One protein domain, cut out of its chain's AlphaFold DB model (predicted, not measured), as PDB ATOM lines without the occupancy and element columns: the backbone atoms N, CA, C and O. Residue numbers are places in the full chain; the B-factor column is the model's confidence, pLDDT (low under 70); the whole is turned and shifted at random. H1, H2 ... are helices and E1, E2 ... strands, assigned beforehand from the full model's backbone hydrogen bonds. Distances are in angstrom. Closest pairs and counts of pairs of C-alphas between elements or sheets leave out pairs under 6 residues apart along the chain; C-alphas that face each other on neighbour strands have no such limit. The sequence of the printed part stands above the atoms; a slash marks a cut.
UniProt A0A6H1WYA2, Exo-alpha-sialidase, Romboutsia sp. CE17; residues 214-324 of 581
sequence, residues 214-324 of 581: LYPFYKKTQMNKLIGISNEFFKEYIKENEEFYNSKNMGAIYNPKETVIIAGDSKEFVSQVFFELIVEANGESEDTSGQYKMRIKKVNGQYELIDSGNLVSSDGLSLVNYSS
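AT A GLANCE: This is residues 214 to 324 of the 581 residues of the protein "Exo-alpha-sialidase" of Romboutsia sp. CE17 (UniProt A0A6H1WYA2). A strongly twisted sheet of five antiparallel strands, ordered E4 E3 E2 E1 E5, curls round one long helix, H1. The printed part has 111 residues, with H1 then E1 to E5, in a mixed class. It is elongated, 53 by 28 by 22 A, and only just compact, close to loose, with a radius of gyration of the C-alphas of 15.7 A.

IN THESE COORDINATES: E3 is residues 284 to 299, 44.0 A; E2, 268 to 281; E1, 251 to 264; E4, 302 to 308; E5, 319 to 323. H1, residues 214 to 246, runs 48.4 A from C-alpha (80.739, 108.602, 78.466) to C-alpha (123.358, 87.259, 69.908).

HOW THE PARTS SIT: E1 to E4 form a meander of antiparallel neighbours; N 271 and O 294, from E2 and E3, are within hydrogen-bond range, 2.8 A. H1 is on one face, in two layers; C-alphas 242 and 252, closest of H1 and E1, are 5.7 A apart. Every O i to N i+4 pair of H1 is within range.

THE WHOLE: The printed part has no cut; its low-confidence residues include 309 to 314.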
ATOM      1  N   LEU A 214      80.337 109.540  79.525       57.16
ATOM      2  CA  LEU A 214      80.739 108.602  78.466       57.16
ATOM      3  C   LEU A 214      82.036 109.004  77.742       57.16
ATOM      4  O   LEU A 214      82.773 108.130  77.280       57.16
ATOM      5  N   TYR A 215      82.348 110.300  77.657       60.31
ATOM      6  CA  TYR A 215      83.539 110.801  76.958       60.31
ATOM      7  C   TYR A 215      84.874 110.220  77.482       60.31
ATOM      8  O   TYR A 215      85.675 109.759  76.664       60.31
ATOM      9  N   PRO A 216      85.126 110.147  78.807       62.41
ATOM     10  CA  PRO A 216      86.332 109.523  79.350       62.41
ATOM     11  C   PRO A 216      86.494 108.056  78.943       62.41
ATOM     12  O   PRO A 216      87.609 107.643  78.631       62.41
ATOM     13  N   PHE A 217      85.404 107.281  78.907       63.44
ATOM     14  CA  PHE A 217      85.447 105.874  78.492       63.44
ATOM     15  C   PHE A 217      85.828 105.736  77.020       63.44
ATOM     16  O   PHE A 217      86.687 104.927  76.682       63.44
ATOM     17  N   TYR A 218      85.247 106.561  76.147       64.44
ATOM     18  CA  TYR A 218      85.595 106.557  74.728       64.44
ATOM     19  C   TYR A 218      87.065 106.945  74.493       64.44
ATOM     20  O   TYR A 218      87.771 106.246  73.762       64.44
ATOM     21  N   LYS A 219      87.552 108.010  75.154       66.12
ATOM     22  CA  LYS A 219      88.959 108.444  75.074       66.12
ATOM     23  C   LYS A 219      89.912 107.340  75.547       66.12
ATOM     24  O   LYS A 219      90.884 107.054  74.854       66.12
ATOM     25  N   LYS A 220      89.599 106.679  76.668       74.31
ATOM     26  CA  LYS A 220      90.370 105.547  77.213       74.31
ATOM     27  C   LYS A 220      90.538 104.426  76.181       74.31
ATOM     28  O   LYS A 220      91.653 103.995  75.907       74.31
ATOM     29  N   THR A 221      89.440 104.009  75.547       74.00
ATOM     30  CA  THR A 221      89.455 102.946  74.529       74.00
ATOM     31  C   THR A 221      90.331 103.301  73.325       74.00
ATOM     32  O   THR A 221      91.077 102.450  72.844       74.00
ATOM     33  N   GLN A 222      90.279 104.549  72.844       78.25
ATOM     34  CA  GLN A 222      91.115 104.986  71.717       78.25
ATOM     35  C   GLN A 222      92.601 105.028  72.081       78.25
ATOM     36  O   GLN A 222      93.427 104.542  71.314       78.25
ATOM     37  N   MET A 223      92.951 105.552  73.255       83.25
ATOM     38  CA  MET A 223      94.352 105.632  73.676       83.25
ATOM     39  C   MET A 223      94.966 104.251  73.929       83.25
ATOM     40  O   MET A 223      96.091 103.995  73.511       83.25
ATOM     41  N   ASN A 224      94.202 103.318  74.507       83.31
ATOM     42  CA  ASN A 224      94.639 101.929  74.673       83.31
ATOM     43  C   ASN A 224      94.927 101.239  73.332       83.31
ATOM     44  O   ASN A 224      95.826 100.405  73.243       83.31
ATOM     45  N   LYS A 225      94.203 101.606  72.268       88.62
ATOM     46  CA  LYS A 225      94.485 101.106  70.920       88.62
ATOM     47  C   LYS A 225      95.835 101.604  70.398       88.62
ATOM     48  O   LYS A 225      96.570 100.816  69.813       88.62
ATOM     49  N   LEU A 226      96.164 102.880  70.622       91.69
ATOM     50  CA  LEU A 226      97.461 103.452  70.238       91.69
ATOM     51  C   LEU A 226      98.613 102.797  71.006       91.69
ATOM     52  O   LEU A 226      99.615 102.454  70.397       91.69
ATOM     53  N   ILE A 227      98.427 102.528  72.303       89.94
ATOM     54  CA  ILE A 227      99.386 101.754  73.109       89.94
ATOM     55  C   ILE A 227      99.621 100.367  72.507       89.94
ATOM     56  O   ILE A 227     100.764  99.940  72.383       89.94
ATOM     57  N   GLY A 228      98.551  99.670  72.107       89.75
ATOM     58  CA  GLY A 228      98.669  98.373  71.442       89.75
ATOM     59  C   GLY A 228      99.527  98.447  70.178       89.75
ATOM     60  O   GLY A 228     100.412  97.622  69.999       89.75
ATOM     61  N   ILE A 229      99.321  99.477  69.350       93.75
ATOM     62  CA  ILE A 229     100.116  99.711  68.135       93.75
ATOM     63  C   ILE A 229     101.587  99.976  68.481       93.75
ATOM     64  O   ILE A 229     102.465  99.351  67.896       93.75
ATOM     65  N   SER A 230     101.866 100.852  69.450       94.62
ATOM     66  CA  SER A 230     103.232 101.125  69.918       94.62
ATOM     67  C   SER A 230     103.949  99.869  70.396       94.62
ATOM     68  O   SER A 230     105.125  99.682  70.103       94.62
ATOM     69  N   ASN A 231     103.246  98.999  71.120       93.56
ATOM     70  CA  ASN A 231     103.828  97.769  71.639       93.56
ATOM     71  C   ASN A 231     104.160  96.770  70.524       93.56
ATOM     72  O   ASN A 231     105.124  96.030  70.675       93.56
ATOM     73  N   GLU A 232     103.412  96.744  69.416       94.31
ATOM     74  CA  GLU A 232     103.776  95.922  68.252       94.31
ATOM     75  C   GLU A 232     105.064  96.425  67.589       94.31
ATOM     76  O   GLU A 232     105.981  95.633  67.392       94.31
ATOM     77  N   PHE A 233     105.204  97.734  67.352       94.06
ATOM     78  CA  PHE A 233     106.459  98.300  66.828       94.06
ATOM     79  C   PHE A 233     107.643  98.095  67.775       94.06
ATOM     80  O   PHE A 233     108.761  97.827  67.346       94.06
ATOM     81  N   PHE A 234     107.407  98.161  69.086       94.31
ATOM     82  CA  PHE A 234     108.459  97.894  70.057       94.31
ATOM     83  C   PHE A 234     108.952  96.440  70.014       94.31
ATOM     84  O   PHE A 234     110.132  96.198  70.252       94.31
ATOM     85  N   LYS A 235     108.100  95.465  69.667       93.88
ATOM     86  CA  LYS A 235     108.545  94.073  69.473       93.88
ATOM     87  C   LYS A 235     109.516  93.935  68.302       93.88
ATOM     88  O   LYS A 235     110.430  93.119  68.385       93.88
ATOM     89  N   GLU A 236     109.338  94.716  67.236       89.38
ATOM     90  CA  GLU A 236     110.276  94.736  66.105       89.38
ATOM     91  C   GLU A 236     111.645  95.266  66.553       89.38
ATOM     92  O   GLU A 236     112.659  94.616  66.305       89.38
ATOM     93  N   TYR A 237     111.662  96.351  67.335       89.06
ATOM     94  CA  TYR A 237     112.883  96.877  67.957       89.06
ATOM     95  C   TYR A 237     113.589  95.843  68.852       89.06
ATOM     96  O   TYR A 237     114.809  95.689  68.766       89.06
ATOM     97  N   ILE A 238     112.845  95.115  69.694       91.25
ATOM     98  CA  ILE A 238     113.411  94.045  70.537       91.25
ATOM     99  C   ILE A 238     114.101  93.001  69.660       91.25
ATOM    100  O   ILE A 238     115.261  92.674  69.902       91.25
ATOM    101  N   LYS A 239     113.416  92.526  68.616       89.81
ATOM    102  CA  LYS A 239     113.932  91.482  67.731       89.81
ATOM    103  C   LYS A 239     115.252  91.887  67.065       89.81
ATOM    104  O   LYS A 239     116.203  91.111  67.086       89.81
ATOM    105  N   GLU A 240     115.332  93.102  66.520       84.94
ATOM    106  CA  GLU A 240     116.559  93.617  65.890       84.94
ATOM    107  C   GLU A 240     117.735  93.696  66.878       84.94
ATOM    108  O   GLU A 240     118.875  93.375  66.536       84.94
ATOM    109  N   ASN A 241     117.470  94.097  68.125       83.88
ATOM    110  CA  ASN A 241     118.521  94.240  69.131       83.88
ATOM    111  C   ASN A 241     118.943  92.893  69.731       83.88
ATOM    112  O   ASN A 241     120.131  92.686  69.969       83.88
ATOM    113  N   GLU A 242     118.021  91.955  69.938       87.25
ATOM    114  CA  GLU A 242     118.357  90.589  70.357       87.25
ATOM    115  C   GLU A 242     119.270  89.904  69.330       87.25
ATOM    116  O   GLU A 242     120.258  89.276  69.708       87.25
ATOM    117  N   GLU A 243     119.016  90.079  68.028       86.94
ATOM    118  CA  GLU A 243     119.909  89.599  66.964       86.94
ATOM    119  C   GLU A 243     121.314  90.230  67.061       86.94
ATOM    120  O   GLU A 243     122.324  89.532  66.917       86.94
ATOM    121  N   PHE A 244     121.400  91.526  67.385       83.50
ATOM    122  CA  PHE A 244     122.672  92.214  67.617       83.50
ATOM    123  C   PHE A 244     123.446  91.644  68.817       83.50
ATOM    124  O   PHE A 244     124.629  91.324  68.670       83.50
ATOM    125  N   TYR A 245     122.813  91.464  69.981       83.81
ATOM    126  CA  TYR A 245     123.475  90.889  71.163       83.81
ATOM    127  C   TYR A 245     123.891  89.432  70.931       83.81
ATOM    128  O   TYR A 245     125.031  89.062  71.231       83.81
ATOM    129  N   ASN A 246     123.039  88.638  70.276       86.62
ATOM    130  CA  ASN A 246     123.358  87.259  69.908       86.62
ATOM    131  C   ASN A 246     124.602  87.187  69.007       86.62
ATOM    132  O   ASN A 246     125.453  86.320  69.201       86.62
ATOM    133  N   SER A 247     124.781  88.139  68.080       85.69
ATOM    134  CA  SER A 247     125.992  88.226  67.240       85.69
ATOM    135  C   SER A 247     127.288  88.463  68.036       85.69
ATOM    136  O   SER A 247     128.387  88.224  67.532       85.69
ATOM    137  N   LYS A 248     127.171  88.930  69.285       84.25
ATOM    138  CA  LYS A 248     128.269  89.180  70.228       84.25
ATOM    139  C   LYS A 248     128.411  88.081  71.287       84.25
ATOM    140  O   LYS A 248     129.196  88.262  72.214       84.25
ATOM    141  N   ASN A 249     127.704  86.954  71.146       86.88
ATOM    142  CA  ASN A 249     127.587  85.897  72.162       86.88
ATOM    143  C   ASN A 249     127.025  86.404  73.506       86.88
ATOM    144  O   ASN A 249     127.431  85.931  74.567       86.88
ATOM    145  N   MET A 250     126.115  87.381  73.461       86.00
ATOM    146  CA  MET A 250     125.411  87.924  74.624       86.00
ATOM    147  C   MET A 250     123.911  87.640  74.494       86.00
ATOM    148  O   MET A 250     123.361  87.732  73.398       86.00
ATOM    149  N   GLY A 251     123.245  87.316  75.600       86.06
ATOM    150  CA  GLY A 251     121.786  87.266  75.684       86.06
ATOM    151  C   GLY A 251     121.225  88.631  76.075       86.06
ATOM    152  O   GLY A 251     121.838  89.339  76.867       86.06
ATOM    153  N   ALA A 252     120.070  89.011  75.537       87.31
ATOM    154  CA  ALA A 252     119.361  90.224  75.933       87.31
ATOM    155  C   ALA A 252     117.877  89.909  76.124       87.31
ATOM    156  O   ALA A 252     117.269  89.275  75.269       87.31
ATOM    157  N   ILE A 253     117.303  90.344  77.246       88.00
ATOM    158  CA  ILE A 253     115.889  90.152  77.575       88.00
ATOM    159  C   ILE A 253     115.268  91.519  77.846       88.00
ATOM    160  O   ILE A 253     115.684  92.232  78.760       88.00
ATOM    161  N   TYR A 254     114.242  91.865  77.070       88.69
ATOM    162  CA  TYR A 254     113.514  93.126  77.186       88.69
ATOM    163  C   TYR A 254     112.170  92.925  77.893       88.69
ATOM    164  O   TYR A 254     111.306  92.186  77.425       88.69
ATOM    165  N   ASN A 255     111.960  93.652  78.990       85.00
ATOM    166  CA  ASN A 255     110.748  93.614  79.806       85.00
ATOM    167  C   ASN A 255     110.027  94.977  79.771       85.00
ATOM    168  O   ASN A 255     110.358  95.857  80.576       85.00
ATOM    169  N   PRO A 256     109.034  95.188  78.882       84.75
ATOM    170  CA  PRO A 256     108.252  96.423  78.835       84.75
ATOM    171  C   PRO A 256     107.491  96.658  80.149       84.75
ATOM    172  O   PRO A 256     106.845  95.749  80.671       84.75
ATOM    173  N   LYS A 257     107.537  97.884  80.679       87.62
ATOM    174  CA  LYS A 257     106.894  98.271  81.948       87.62
ATOM    175  C   LYS A 257     105.753  99.257  81.770       87.62
ATOM    176  O   LYS A 257     104.730  99.148  82.447       87.62
ATOM    177  N   GLU A 258     105.927 100.232  80.889       88.06
ATOM    178  CA  GLU A 258     104.950 101.294  80.676       88.06
ATOM    179  C   GLU A 258     105.046 101.818  79.249       88.06
ATOM    180  O   GLU A 258     106.141 102.050  78.743       88.06
ATOM    181  N   THR A 259     103.894 102.062  78.629       86.75
ATOM    182  CA  THR A 259     103.805 102.733  77.334       86.75
ATOM    183  C   THR A 259     102.984 104.000  77.486       86.75
ATOM    184  O   THR A 259     101.843 103.966  77.954       86.75
ATOM    185  N   VAL A 260     103.559 105.122  77.067       85.62
ATOM    186  CA  VAL A 260     102.958 106.452  77.172       85.62
ATOM    187  C   VAL A 260     102.751 107.039  75.784       85.62
ATOM    188  O   VAL A 260     103.683 107.107  74.988       85.62
ATOM    189  N   ILE A 261     101.541 107.516  75.501       87.12
ATOM    190  CA  ILE A 261     101.248 108.369  74.346       87.12
ATOM    191  C   ILE A 261     101.512 109.815  74.758       87.12
ATOM    192  O   ILE A 261     100.774 110.393  75.557       87.12
ATOM    193  N   ILE A 262     102.586 110.391  74.231       79.94
ATOM    194  CA  ILE A 262     103.088 111.712  74.616       79.94
ATOM    195  C   ILE A 262     102.291 112.807  73.910       79.94
ATOM    196  O   ILE A 262     101.804 113.738  74.555       79.94
ATOM    197  N   ALA A 263     102.140 112.686  72.593       78.25
ATOM    198  CA  ALA A 263     101.536 113.702  71.741       78.25
ATOM    199  C   ALA A 263     100.876 113.072  70.509       78.25
ATOM    200  O   ALA A 263     101.258 111.981  70.094       78.25
ATOM    201  N   GLY A 264      99.934 113.786  69.902       83.38
ATOM    202  CA  GLY A 264      99.291 113.442  68.641       83.38
ATOM    203  C   GLY A 264      97.902 112.839  68.787       83.38
ATOM    204  O   GLY A 264      97.211 113.023  69.788       83.38
ATOM    205  N   ASP A 265      97.473 112.156  67.737       83.38
ATOM    206  CA  ASP A 265      96.101 111.716  67.556       83.38
ATOM    207  C   ASP A 265      96.022 110.313  66.931       83.38
ATOM    208  O   ASP A 265      96.998 109.570  66.849       83.38
ATOM    209  N   SER A 266      94.828 109.904  66.499       84.81
ATOM    210  CA  SER A 266      94.629 108.575  65.901       84.81
ATOM    211  C   SER A 266      95.335 108.353  64.551       84.81
ATOM    212  O   SER A 266      95.414 107.208  64.095       84.81
ATOM    213  N   LYS A 267      95.796 109.423  63.894       87.94
ATOM    214  CA  LYS A 267      96.460 109.420  62.586       87.94
ATOM    215  C   LYS A 267      97.969 109.556  62.724       87.94
ATOM    216  O   LYS A 267      98.676 108.910  61.968       87.94
ATOM    217  N   GLU A 268      98.469 110.365  63.648       93.12
ATOM    218  CA  GLU A 268      99.906 110.527  63.874       93.12
ATOM    219  C   GLU A 268     100.177 110.824  65.344       93.12
ATOM    220  O   GLU A 268      99.606 111.757  65.902       93.12
ATOM    221  N   PHE A 269     101.042 110.036  65.977       92.31
ATOM    222  CA  PHE A 269     101.307 110.163  67.403       92.31
ATOM    223  C   PHE A 269     102.735 109.789  67.770       92.31
ATOM    224  O   PHE A 269     103.423 109.049  67.071       92.31
ATOM    225  N   VAL A 270     103.167 110.315  68.910       88.25
ATOM    226  CA  VAL A 270     104.441 110.001  69.537       88.25
ATOM    227  C   VAL A 270     104.169 109.179  70.777       88.25
ATOM    228  O   VAL A 270     103.414 109.585  71.663       88.25
ATOM    229  N   SER A 271     104.815 108.027  70.839       90.75
ATOM    230  CA  SER A 271     104.746 107.104  71.957       90.75
ATOM    231  C   SER A 271     106.124 106.852  72.541       90.75
ATOM    232  O   SER A 271     107.138 107.043  71.871       90.75
ATOM    233  N   GLN A 272     106.156 106.439  73.798       87.94
ATOM    234  CA  GLN A 272     107.374 106.094  74.503       87.94
ATOM    235  C   GLN A 272     107.140 104.856  75.352       87.94
ATOM    236  O   GLN A 272     106.210 104.824  76.153       87.94
ATOM    237  N   VAL A 273     107.990 103.853  75.160       87.31
ATOM    238  CA  VAL A 273     107.979 102.602  75.914       87.31
ATOM    239  C   VAL A 273     109.140 102.625  76.896       87.31
ATOM    240  O   VAL A 273     110.286 102.818  76.498       87.31
ATOM    241  N   PHE A 274     108.845 102.437  78.173       79.69
ATOM    242  CA  PHE A 274     109.821 102.204  79.229       79.69
ATOM    243  C   PHE A 274     109.957 100.704  79.453       79.69
ATOM    244  O   PHE A 274     108.950  99.998  79.541       79.69
ATOM    245  N   PHE A 275     111.186 100.217  79.564       83.25
ATOM    246  CA  PHE A 275     111.473  98.795  79.712       83.25
ATOM    247  C   PHE A 275     112.688  98.562  80.608       83.25
ATOM    248  O   PHE A 275     113.544  99.430  80.765       83.25
ATOM    249  N   GLU A 276     112.762  97.373  81.189       84.50
ATOM    250  CA  GLU A 276     113.991  96.840  81.778       84.50
ATOM    251  C   GLU A 276     114.689  95.965  80.738       84.50
ATOM    252  O   GLU A 276     114.030  95.218  80.016       84.50
ATOM    253  N   LEU A 277     116.007  96.077  80.656       87.00
ATOM    254  CA  LEU A 277     116.869  95.262  79.817       87.00
ATOM    255  C   LEU A 277     117.803  94.475  80.729       87.00
ATOM    256  O   LEU A 277     118.494  95.065  81.556       87.00
ATOM    257  N   ILE A 278     117.824  93.162  80.552       85.56
ATOM    258  CA  ILE A 278     118.767  92.266  81.215       85.56
ATOM    259  C   ILE A 278     119.705  91.741  80.138       85.56
ATOM    260  O   ILE A 278     119.238  91.132  79.175       85.56
ATOM    261  N   VAL A 279     121.002  92.005  80.280       86.56
ATOM    262  CA  VAL A 279     122.033  91.499  79.371       86.56
ATOM    263  C   VAL A 279     122.821  90.409  80.084       86.56
ATOM    264  O   VAL A 279     123.307  90.615  81.192       86.56
ATOM    265  N   GLU A 280     122.949  89.254  79.444       86.44
ATOM    266  CA  GLU A 280     123.668  88.091  79.955       86.44
ATOM    267  C   GLU A 280     124.922  87.840  79.114       86.44
ATOM    268  O   GLU A 280     124.846  87.643  77.900       86.44
ATOM    269  N   ALA A 281     126.090  87.820  79.751       84.50
ATOM    270  CA  ALA A 281     127.363  87.541  79.095       84.50
ATOM    271  C   ALA A 281     128.268  86.724  80.025       84.50
ATOM    272  O   ALA A 281     128.448  87.063  81.189       84.50
ATOM    273  N   ASN A 282     128.865  85.640  79.517       78.75
ATOM    274  CA  ASN A 282     129.838  84.812  80.253       78.75
ATOM    275  C   ASN A 282     129.367  84.286  81.632       78.75
ATOM    276  O   ASN A 282     130.196  84.011  82.496       78.75
ATOM    277  N   GLY A 283     128.057  84.106  81.834       73.44
ATOM    278  CA  GLY A 283     127.485  83.635  83.104       73.44
ATOM    279  C   GLY A 283     127.209  84.736  84.134       73.44
ATOM    280  O   GLY A 283     126.774  84.420  85.240       73.44
ATOM    281  N   GLU A 284     127.420  86.003  83.774       70.75
ATOM    282  CA  GLU A 284     127.038  87.180  84.556       70.75
ATOM    283  C   GLU A 284     125.859  87.900  83.878       70.75
ATOM    284  O   GLU A 284     125.743  87.902  82.650       70.75
ATOM    285  N   SER A 285     124.969  88.491  84.681       79.06
ATOM    286  CA  SER A 285     123.798  89.240  84.212       79.06
ATOM    287  C   SER A 285     123.819  90.663  84.763       79.06
ATOM    288  O   SER A 285     123.967  90.838  85.974       79.06
ATOM    289  N   GLU A 286     123.608  91.656  83.905       69.50
ATOM    290  CA  GLU A 286     123.508  93.068  84.282       69.50
ATOM    291  C   GLU A 286     122.136  93.623  83.875       69.50
ATOM    292  O   GLU A 286     121.668  93.396  82.754       69.50
ATOM    293  N   ASP A 287     121.472  94.326  84.794       73.56
ATOM    294  CA  ASP A 287     120.159  94.926  84.586       73.56
ATOM    295  C   ASP A 287     120.246  96.448  84.422       73.56
ATOM    296  O   ASP A 287     120.942  97.162  85.141       73.56
ATOM    297  N   THR A 288     119.501  96.975  83.455       62.28
ATOM    298  CA  THR A 288     119.406  98.415  83.213       62.28
ATOM    299  C   THR A 288     118.000  98.805  82.781       62.28
ATOM    300  O   THR A 288     117.217  97.989  82.297       62.28
ATOM    301  N   SER A 289     117.643 100.075  82.962       64.44
ATOM    302  CA  SER A 289     116.355 100.614  82.523       64.44
ATOM    303  C   SER A 289     116.532 101.430  81.250       64.44
ATOM    304  O   SER A 289     117.338 102.364  81.224       64.44
ATOM    305  N   GLY A 290     115.741 101.125  80.228       66.31
ATOM    306  CA  GLY A 290     115.736 101.810  78.945       66.31
ATOM    307  C   GLY A 290     114.415 102.515  78.654       66.31
ATOM    308  O   GLY A 290     113.373 102.255  79.261       66.31
ATOM    309  N   GLN A 291     114.469 103.423  77.687       81.00
ATOM    310  CA  GLN A 291     113.286 104.012  77.074       81.00
ATOM    311  C   GLN A 291     113.464 104.017  75.560       81.00
ATOM    312  O   GLN A 291     114.570 104.232  75.065       81.00
ATOM    313  N   TYR A 292     112.376 103.812  74.831       82.50
ATOM    314  CA  TYR A 292     112.366 103.880  73.378       82.50
ATOM    315  C   TYR A 292     111.178 104.707  72.916       82.50
ATOM    316  O   TYR A 292     110.025 104.406  73.236       82.50
ATOM    317  N   LYS A 293     111.469 105.797  72.209       85.12
ATOM    318  CA  LYS A 293     110.469 106.737  71.709       85.12
ATOM    319  C   LYS A 293     110.254 106.493  70.222       85.12
ATOM    320  O   LYS A 293     111.202 106.197  69.504       85.12
ATOM    321  N   MET A 294     109.006 106.603  69.779       93.12
ATOM    322  CA  MET A 294     108.571 106.298  68.416       93.12
ATOM    323  C   MET A 294     107.543 107.326  67.957       93.12
ATOM    324  O   MET A 294     106.583 107.598  68.683       93.12
ATOM    325  N   ARG A 295     107.699 107.851  66.742       94.69
ATOM    326  CA  ARG A 295     106.669 108.618  66.035       94.69
ATOM    327  C   ARG A 295     106.039 107.710  64.996       94.69
ATOM    328  O   ARG A 295     106.723 107.212  64.110       94.69
ATOM    329  N   ILE A 296     104.741 107.483  65.119       94.44
ATOM    330  CA  ILE A 296     103.999 106.505  64.328       94.44
ATOM    331  C   ILE A 296     102.895 107.247  63.585       94.44
ATOM    332  O   ILE A 296     102.158 108.041  64.178       94.44
ATOM    333  N   LYS A 297     102.764 106.985  62.285       94.12
ATOM    334  CA  LYS A 297     101.778 107.634  61.421       94.12
ATOM    335  C   LYS A 297     100.972 106.614  60.647       94.12
ATOM    336  O   LYS A 297     101.474 105.582  60.230       94.12
ATOM    337  N   LYS A 298      99.701 106.921  60.438       92.12
ATOM    338  CA  LYS A 298      98.780 106.121  59.653       92.12
ATOM    339  C   LYS A 298      98.817 106.562  58.194       92.12
ATOM    340  O   LYS A 298      98.327 107.644  57.867       92.12
ATOM    341  N   VAL A 299      99.341 105.713  57.322       90.19
ATOM    342  CA  VAL A 299      99.427 105.920  55.873       90.19
ATOM    343  C   VAL A 299      98.599 104.831  55.188       90.19
ATOM    344  O   VAL A 299      98.698 103.654  55.515       90.19
ATOM    345  N   ASN A 300      97.674 105.216  54.301       86.75
ATOM    346  CA  ASN A 300      96.795 104.288  53.563       86.75
ATOM    347  C   ASN A 300      96.041 103.248  54.422       86.75
ATOM    348  O   ASN A 300      95.695 102.164  53.961       86.75
ATOM    349  N   GLY A 301      95.744 103.584  55.679       83.75
ATOM    350  CA  GLY A 301      95.007 102.710  56.595       83.75
ATOM    351  C   GLY A 301      95.881 101.836  57.498       83.75
ATOM    352  O   GLY A 301      95.354 101.321  58.487       83.75
ATOM    353  N   GLN A 302      97.183 101.739  57.228       87.88
ATOM    354  CA  GLN A 302      98.164 101.019  58.044       87.88
ATOM    355  C   GLN A 302      99.024 101.998  58.842       87.88
ATOM    356  O   GLN A 302      99.137 103.162  58.475       87.88
ATOM    357  N   TYR A 303      99.553 101.554  59.979       93.06
ATOM    358  CA  TYR A 303     100.488 102.355  60.764       93.06
ATOM    359  C   TYR A 303     101.909 102.039  60.317       93.06
ATOM    360  O   TYR A 303     102.226 100.879  60.079       93.06
ATOM    361  N   GLU A 304     102.730 103.074  60.230       93.00
ATOM    362  CA  GLU A 304     104.133 103.029  59.835       93.00
ATOM    363  C   GLU A 304     104.958 103.814  60.865       93.00
ATOM    364  O   GLU A 304     104.514 104.852  61.378       93.00
ATOM    365  N   LEU A 305     106.152 103.311  61.183       91.88
ATOM    366  CA  LEU A 305     107.120 103.995  62.033       91.88
ATOM    367  C   LEU A 305     107.814 105.089  61.210       91.88
ATOM    368  O   LEU A 305     108.477 104.800  60.221       91.88
ATOM    369  N   ILE A 306     107.635 106.347  61.608       90.81
ATOM    370  CA  ILE A 306     108.215 107.511  60.921       90.81
ATOM    371  C   ILE A 306     109.602 107.835  61.462       90.81
ATOM    372  O   ILE A 306     110.488 108.213  60.704       90.81
ATOM    373  N   ASP A 307     109.764 107.737  62.779       83.38
ATOM    374  CA  ASP A 307     111.002 108.075  63.470       83.38
ATOM    375  C   ASP A 307     111.079 107.320  64.802       83.38
ATOM    376  O   ASP A 307     110.046 107.012  65.411       83.38
ATOM    377  N   SER A 308     112.291 107.014  65.261       86.94
ATOM    378  CA  SER A 308     112.511 106.269  66.498       86.94
ATOM    379  C   SER A 308     113.841 106.602  67.183       86.94
ATOM    380  O   SER A 308     114.802 107.015  66.542       86.94
ATOM    381  N   GLY A 309     113.905 106.425  68.506       67.62
ATOM    382  CA  GLY A 309     115.102 106.683  69.316       67.62
ATOM    383  C   GLY A 309     114.982 107.894  70.246       67.62
ATOM    384  O   GLY A 309     113.903 108.429  70.483       67.62
ATOM    385  N   ASN A 310     116.099 108.331  70.832       51.34
ATOM    386  CA  ASN A 310     116.081 109.310  71.931       51.34
ATOM    387  C   ASN A 310     115.702 110.744  71.515       51.34
ATOM    388  O   ASN A 310     115.318 111.540  72.370       51.34
ATOM    389  N   LEU A 311     115.793 111.072  70.221       56.97
ATOM    390  CA  LEU A 311     115.613 112.430  69.689       56.97
ATOM    391  C   LEU A 311     114.285 112.643  68.950       56.97
ATOM    392  O   LEU A 311     114.067 113.712  68.386       56.97
ATOM    393  N   VAL A 312     113.376 111.664  68.985       66.44
ATOM    394  CA  VAL A 312     112.088 111.749  68.280       66.44
ATOM    395  C   VAL A 312     111.313 112.996  68.708       66.44
ATOM    396  O   VAL A 312     110.945 113.145  69.884       66.44
ATOM    397  N   SER A 313     111.027 113.880  67.753       65.81
ATOM    398  CA  SER A 313     110.313 115.138  67.995       65.81
ATOM    399  C   SER A 313     108.790 114.948  68.059       65.81
ATOM    400  O   SER A 313     108.196 114.185  67.291       65.81
ATOM    401  N   SER A 314     108.145 115.688  68.967       67.44
ATOM    402  CA  SER A 314     106.683 115.837  69.054       67.44
ATOM    403  C   SER A 314     106.155 117.092  68.354       67.44
ATOM    404  O   SER A 314     104.985 117.433  68.516       67.44
ATOM    405  N   ASP A 315     106.996 117.793  67.595       71.06
ATOM    406  CA  ASP A 315     106.623 119.057  66.970       71.06
ATOM    407  C   ASP A 315     105.486 118.871  65.964       71.06
ATOM    408  O   ASP A 315     105.434 117.904  65.188       71.06
ATOM    409  N   GLY A 316     104.546 119.816  66.009       66.69
ATOM    410  CA  GLY A 316     103.328 119.803  65.204       66.69
ATOM    411  C   GLY A 316     102.210 118.897  65.734       66.69
ATOM    412  O   GLY A 316     101.178 118.799  65.071       66.69
ATOM    413  N   LEU A 317     102.380 118.257  66.901       65.69
ATOM    414  CA  LEU A 317     101.385 117.369  67.512       65.69
ATOM    415  C   LEU A 317     100.890 117.897  68.868       65.69
ATOM    416  O   LEU A 317     101.660 118.389  69.690       65.69
ATOM    417  N   SER A 318      99.590 117.748  69.128       69.25
ATOM    418  CA  SER A 318      98.952 118.160  70.389       69.25
ATOM    419  C   SER A 318      99.328 117.229  71.544       69.25
ATOM    420  O   SER A 318      99.288 116.012  71.395       69.25
ATOM    421  N   LEU A 319      99.663 117.767  72.718       64.81
ATOM    422  CA  LEU A 319     100.062 116.957  73.879       64.81
ATOM    423  C   LEU A 319      98.887 116.145  74.451       64.81
ATOM    424  O   LEU A 319      97.787 116.667  74.637       64.81
ATOM    425  N   VAL A 320      99.142 114.874  74.777       65.75
ATOM    426  CA  VAL A 320      98.128 113.920  75.268       65.75
ATOM    427  C   VAL A 320      98.475 113.370  76.648       65.75
ATOM    428  O   VAL A 320      97.603 113.338  77.515       65.75
ATOM    429  N   ASN A 321      99.727 112.938  76.828       67.31
ATOM    430  CA  ASN A 321     100.274 112.305  78.031       67.31
ATOM    431  C   ASN A 321      99.347 111.249  78.672       67.31
ATOM    432  O   ASN A 321      98.863 111.413  79.792       67.31
ATOM    433  N   TYR A 322      99.068 110.172  77.934       78.06
ATOM    434  CA  TYR A 322      98.235 109.055  78.391       78.06
ATOM    435  C   TYR A 322      99.081 107.795  78.597       78.06
ATOM    436  O   TYR A 322      99.794 107.393  77.682       78.06
ATOM    437  N   SER A 323      98.974 107.156  79.764       79.25
ATOM    438  CA  SER A 323      99.776 105.986  80.150       79.25
ATOM    439  C   SER A 323      98.969 104.683  80.156       79.25
ATOM    440  O   SER A 323      97.766 104.680  80.422       79.25
ATOM    441  N   SER A 324      99.657 103.568  79.887       78.31
ATOM    442  CA  SER A 324      99.151 102.204  80.064       78.31
ATOM    443  C   SER A 324      98.963 101.794  81.528       78.31
ATOM    444  O   SER A 324      98.262 100.817  81.783       78.31
TER     445      SER A 324